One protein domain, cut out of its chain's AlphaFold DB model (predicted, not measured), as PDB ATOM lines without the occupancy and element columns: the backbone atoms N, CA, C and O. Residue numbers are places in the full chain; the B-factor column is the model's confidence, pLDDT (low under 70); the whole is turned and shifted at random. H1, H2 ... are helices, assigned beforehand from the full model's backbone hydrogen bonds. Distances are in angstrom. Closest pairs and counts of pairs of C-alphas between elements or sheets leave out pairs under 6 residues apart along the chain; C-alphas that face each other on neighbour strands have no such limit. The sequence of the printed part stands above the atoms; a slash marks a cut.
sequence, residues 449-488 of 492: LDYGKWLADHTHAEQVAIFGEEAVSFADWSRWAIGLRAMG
ATOM      1  N   LEU A 449      74.134  86.540  10.577       89.50
ATOM      2  CA  LEU A 449      75.237  87.247  11.224       89.50
ATOM      3  C   LEU A 449      74.775  88.575  11.841       89.50
ATOM      4  O   LEU A 449      75.164  88.894  12.961       89.50
ATOM      5  N   ASP A 450      73.934  89.331  11.133       91.75
ATOM      6  CA  ASP A 450      73.377  90.592  11.639       91.75
ATOM      7  C   ASP A 450      72.465  90.353  12.854       91.75
ATOM      8  O   ASP A 450      72.507  91.107  13.824       91.75
ATOM      9  N   TYR A 451      71.695  89.261  12.833       95.19
ATOM     10  CA  TYR A 451      70.865  88.833  13.960       95.19
ATOM     11  C   TYR A 451      71.700  88.425  15.178       95.19
ATOM     12  O   TYR A 451      71.407  88.853  16.292       95.19
ATOM     13  N   GLY A 452      72.773  87.652  14.973       91.56
ATOM     14  CA  GLY A 452      73.689  87.266  16.048       91.56
ATOM     15  C   GLY A 452      74.371  88.468  16.706       91.56
ATOM     16  O   GLY A 452      74.483  88.510  17.927       91.56
ATOM     17  N   LYS A 453      74.763  89.476  15.913       92.31
ATOM     18  CA  LYS A 453      75.295  90.746  16.436       92.31
ATOM     19  C   LYS A 453      74.251  91.502  17.251       92.31
ATOM     20  O   LYS A 453      74.525  91.880  18.380       92.31
ATOM     21  N   TRP A 454      73.034  91.640  16.725       94.88
ATOM     22  CA  TRP A 454      71.956  92.319  17.442       94.88
ATOM     23  C   TRP A 454      71.633  91.659  18.790       94.88
ATOM     24  O   TRP A 454      71.489  92.360  19.789       94.88
ATOM     25  N   LEU A 455      71.576  90.321  18.836       93.44
ATOM     26  CA  LEU A 455      71.378  89.572  20.082       93.44
ATOM     27  C   LEU A 455      72.511  89.793  21.093       93.44
ATOM     28  O   LEU A 455      72.249  89.791  22.292       93.44
ATOM     29  N   ALA A 456      73.750  89.952  20.624       93.75
ATOM     30  CA  ALA A 456      74.897  90.219  21.486       93.75
ATOM     31  C   ALA A 456      74.886  91.653  22.047       93.75
ATOM     32  O   ALA A 456      75.313  91.863  23.182       93.75
ATOM     33  N   ASP A 457      74.367  92.611  21.277       95.81
ATOM     34  CA  ASP A 457      74.353  94.034  21.634       95.81
ATOM     35  C   ASP A 457      73.139  94.444  22.491       95.81
ATOM     36  O   ASP A 457      73.131  95.538  23.052       95.81
ATOM     37  N   HIS A 458      72.113  93.591  22.605       93.12
ATOM     38  CA  HIS A 458      70.886  93.876  23.359       93.12
ATOM     39  C   HIS A 458      70.677  92.858  24.480       93.12
ATOM     40  O   HIS A 458      70.626  91.649  24.254       93.12
ATOM     41  N   THR A 459      70.469  93.345  25.699       95.94
ATOM     42  CA  THR A 459      70.122  92.507  26.849       95.94
ATOM     43  C   THR A 459      68.757  91.846  26.661       95.94
ATOM     44  O   THR A 459      67.873  92.373  25.989       95.94
ATOM     45  N   HIS A 460      68.530  90.708  27.320       91.94
ATOM     46  CA  HIS A 460      67.246  90.004  27.255       91.94
ATOM     47  C   HIS A 460      66.044  90.900  27.625       91.94
ATOM     48  O   HIS A 460      65.006  90.842  26.974       91.94
ATOM     49  N   ALA A 461      66.195  91.795  28.609       94.00
ATOM     50  CA  ALA A 461      65.144  92.746  28.980       94.00
ATOM     51  C   ALA A 461      64.819  93.747  27.853       94.00
ATOM     52  O   ALA A 461      63.654  94.086  27.653       94.00
ATOM     53  N   GLU A 462      65.823  94.195  27.094       94.50
ATOM     54  CA  GLU A 462      65.632  95.066  25.927       94.50
ATOM     55  C   GLU A 462      64.970  94.314  24.771       94.50
ATOM     56  O   GLU A 462      64.070  94.850  24.126       94.50
ATOM     57  N   GLN A 463      65.345  93.051  24.552       94.50
ATOM     58  CA  GLN A 463      64.704  92.193  23.553       94.50
ATOM     59  C   GLN A 463      63.208  92.005  23.870       94.50
ATOM     60  O   GLN A 463      62.362  92.241  23.004       94.50
ATOM     61  N   VAL A 464      62.868  91.694  25.129       93.38
ATOM     62  CA  VAL A 464      61.476  91.576  25.604       93.38
ATOM     63  C   VAL A 464      60.734  92.909  25.491       93.38
ATOM     64  O   VAL A 464      59.571  92.930  25.099       93.38
ATOM     65  N   ALA A 465      61.381  94.039  25.783       94.25
ATOM     66  CA  ALA A 465      60.752  95.353  25.647       94.25
ATOM     67  C   ALA A 465      60.429  95.716  24.185       94.25
ATOM     68  O   ALA A 465      59.440  96.408  23.935       94.25
ATOM     69  N   ILE A 466      61.239  95.257  23.223       92.25
ATOM     70  CA  ILE A 466      61.044  95.527  21.790       92.25
ATOM     71  C   ILE A 466      59.986  94.599  21.178       92.25
ATOM     72  O   ILE A 466      59.158  95.065  20.395       92.25
ATOM     73  N   PHE A 467      60.009  93.306  21.514       93.12
ATOM     74  CA  PHE A 467      59.178  92.290  20.849       93.12
ATOM     75  C   PHE A 467      57.995  91.792  21.689       93.12
ATOM     76  O   PHE A 467      57.061  91.228  21.132       93.12
ATOM     77  N   GLY A 468      57.997  92.019  23.005       92.38
ATOM     78  CA  GLY A 468      56.967  91.521  23.924       92.38
ATOM     79  C   GLY A 468      57.039  90.015  24.200       92.38
ATOM     80  O   GLY A 468      56.123  89.475  24.815       92.38
ATOM     81  N   GLU A 469      58.104  89.343  23.758       89.12
ATOM     82  CA  GLU A 469      58.290  87.890  23.847       89.12
ATOM     83  C   GLU A 469      59.642  87.550  24.490       89.12
ATOM     84  O   GLU A 469      60.614  88.283  24.314       89.12
ATOM     85  N   GLU A 470      59.715  86.428  25.220       85.62
ATOM     86  CA  GLU A 470      60.947  85.970  25.892       85.62
ATOM     87  C   GLU A 470      62.043  85.528  24.908       85.62
ATOM     88  O   GLU A 470      63.226  85.594  25.228       85.62
ATOM     89  N   ALA A 471      61.696  85.100  23.694       88.75
ATOM     90  CA  ALA A 471      62.676  84.696  22.692       88.75
ATOM     91  C   ALA A 471      62.302  85.261  21.324       88.75
ATOM     92  O   ALA A 471      61.285  84.897  20.743       88.75
ATOM     93  N   VAL A 472      63.153  86.131  20.787       93.88
ATOM     94  CA  VAL A 472      62.934  86.752  19.478       93.88
ATOM     95  C   VAL A 472      63.436  85.807  18.400       93.88
ATOM     96  O   VAL A 472      64.633  85.550  18.354       93.88
ATOM     97  N   SER A 473      62.582  85.312  17.503       94.94
ATOM     98  CA  SER A 473      63.049  84.485  16.382       94.94
ATOM     99  C   SER A 473      63.769  85.320  15.309       94.94
ATOM    100  O   SER A 473      63.498  86.511  15.139       94.94
ATOM    101  N   PHE A 474      64.632  84.689  14.502       93.81
ATOM    102  CA  PHE A 474      65.251  85.347  13.340       93.81
ATOM    103  C   PHE A 474      64.206  85.944  12.382       93.81
ATOM    104  O   PHE A 474      64.416  87.012  11.808       93.81
ATOM    105  N   ALA A 475      63.065  85.270  12.211       93.88
ATOM    106  CA  ALA A 475      62.005  85.726  11.322       93.88
ATOM    107  C   ALA A 475      61.299  86.983  11.859       93.88
ATOM    108  O   ALA A 475      60.979  87.878  11.072       93.88
ATOM    109  N   ASP A 476      61.068  87.059  13.172       92.44
ATOM    110  CA  ASP A 476      60.454  88.222  13.822       92.44
ATOM    111  C   ASP A 476      61.411  89.414  13.833       92.44
ATOM    112  O   ASP A 476      61.036  90.517  13.422       92.44
ATOM    113  N   TRP A 477      62.678  89.174  14.177       95.88
ATOM    114  CA  TRP A 477      63.723  90.191  14.124       95.88
ATOM    115  C   TRP A 477      63.939  90.738  12.705       95.88
ATOM    116  O   TRP A 477      63.981  91.951  12.507       95.88
ATOM    117  N   SER A 478      64.009  89.866  11.694       94.38
ATOM    118  CA  SER A 478      64.210  90.266  10.294       94.38
ATOM    119  C   SER A 478      63.081  91.177   9.796       94.38
ATOM    120  O   SER A 478      63.336  92.209   9.170       94.38
ATOM    121  N   ARG A 479      61.824  90.863  10.150       92.56
ATOM    122  CA  ARG A 479      60.661  91.717   9.849       92.56
ATOM    123  C   ARG A 479      60.769  93.090  10.516       92.56
ATOM    124  O   ARG A 479      60.530  94.103   9.856       92.56
ATOM    125  N   TRP A 480      61.158  93.130  11.789       93.56
ATOM    126  CA  TRP A 480      61.352  94.375  12.535       93.56
ATOM    127  C   TRP A 480      62.489  95.238  11.964       93.56
ATOM    128  O   TRP A 480      62.289  96.429  11.714       93.56
ATOM    129  N   ALA A 481      63.646  94.639  11.664       89.88
ATOM    130  CA  ALA A 481      64.817  95.334  11.125       89.88
ATOM    131  C   ALA A 481      64.542  95.947   9.740       89.88
ATOM    132  O   ALA A 481      64.937  97.083   9.459       89.88
ATOM    133  N   ILE A 482      63.807  95.231   8.883       89.75
ATOM    134  CA  ILE A 482      63.340  95.757   7.591       89.75
ATOM    135  C   ILE A 482      62.379  96.940   7.810       89.75
ATOM    136  O   ILE A 482      62.490  97.956   7.120       89.75
ATOM    137  N   GLY A 483      61.480  96.837   8.795       88.50
ATOM    138  CA  GLY A 483      60.541  97.898   9.166       88.50
ATOM    139  C   GLY A 483      61.227  99.184   9.639       88.50
ATOM    140  O   GLY A 483      60.904 100.265   9.146       88.50
ATOM    141  N   LEU A 484      62.215  99.089  10.538       85.12
ATOM    142  CA  LEU A 484      62.988 100.247  11.017       85.12
ATOM    143  C   LEU A 484      63.682 101.001   9.880       85.12
ATOM    144  O   LEU A 484      63.655 102.235   9.830       85.12
ATOM    145  N   ARG A 485      64.254 100.252   8.938       78.12
ATOM    146  CA  ARG A 485      64.967 100.815   7.792       78.12
ATOM    147  C   ARG A 485      64.024 101.492   6.803       78.12
ATOM    148  O   ARG A 485      64.356 102.552   6.279       78.12
ATOM    149  N   ALA A 486      62.833 100.926   6.594       76.06
ATOM    150  CA  ALA A 486      61.780 101.550   5.792       76.06
ATOM    151  C   ALA A 486      61.292 102.880   6.398       76.06
ATOM    152  O   ALA A 486      60.874 103.772   5.667       76.06
ATOM    153  N   MET A 487      61.405 103.037   7.721       80.88
ATOM    154  CA  MET A 487      61.118 104.286   8.438       80.88
ATOM    155  C   MET A 487      62.304 105.268   8.479       80.88
ATOM    156  O   MET A 487      62.209 106.303   9.137       80.88
ATOM    157  N   GLY A 488      63.426 104.967   7.812       76.00
ATOM    158  CA  GLY A 488      64.608 105.834   7.774       76.00
ATOM    159  C   GLY A 488      65.374 105.931   9.098       76.00
ATOM    160  O   GLY A 488      66.192 106.836   9.259       76.00
TER     161      GLY A 488
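AT A GLANCE: This is residues 449 to 488 of the 492 residues of an uncharacterized protein of marine sediment metagenome (UniProt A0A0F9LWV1). Three helices are set in a loose triangle with few contacts between them: the longest, H3, makes one side, H1 stands crosswise near the beginning of H3, and H2 is the third corner, joined to H1 by a tight link. The far end of H3 and what follows it, residues 482 to 488, stick out from the rest. The printed part has 40 residues with three named helices, in the order H1, H2, H3, and no named strand; the class is all helix. The whole is compact, with a radius of gyration of the C-alphas of 9.9 A, and its C-alphas span 25 by 21 by 17 A along the three main axes.

IN THESE COORDINATES: H3, the longest helix, has 13 residues, Phe 474 to Ala 486, and measures 18.2 A from first to last C-alpha. It begins at C-alpha 474, at (65.251, 85.347, 13.340), and ends at C-alpha 486, at (61.780, 101.550, 5.792). H1 is residues 449 to 457, Leu 449 to Asp 457, 12.5 A from first to last C-alpha, with C-alpha 449 at (75.237, 87.247, 11.224). H2 is residues 460 to 467, His 460 to Phe 467, and measures 10.6 A in the same way.

HOW THE PARTS SIT: H3 only just touches H1, with 3 pairs of C-alphas within 8 A, and does so with residues 474 to 478 alone. The closest C-alphas of the two are those of Tyr 451 and Phe 474, 6.6 A apart. The lines of H1 and H3 are about perpendicular, at 89 degrees, and their centres are 12.8 A apart. H2 and H3 are near each other, with 6 pairs of C-alphas within 10 A, but their closest C-alphas are 8.2 A apart. H1 and H2 are close but not clearly touching, their closest C-alphas being those of Leu 455 and Gln 463, 8.0 A apart. These two run opposite ways at a steep tilt of 58 degrees, and their centres are 13.6 A apart. In H1, H2 and H3 every O i to N i+4 pair of the backbone is within hydrogen-bond range.

THE WHOLE: The two C-alphas farthest apart are those of Glu 470 and Gly 488, at 27.1 A. The first and last printed C-alphas, Leu 449 and Gly 488, are 21.7 A apart. The printed part has no cut. The link from H1 to H2 is tight, with 2 residues, and the link from H2 to H3 is short, with 6 residues. Residues 482 to 488, of which 482 to 486 belong to H3, stand free. The mean pLDDT of the printed part is 91.0, and no printed residue is under 70.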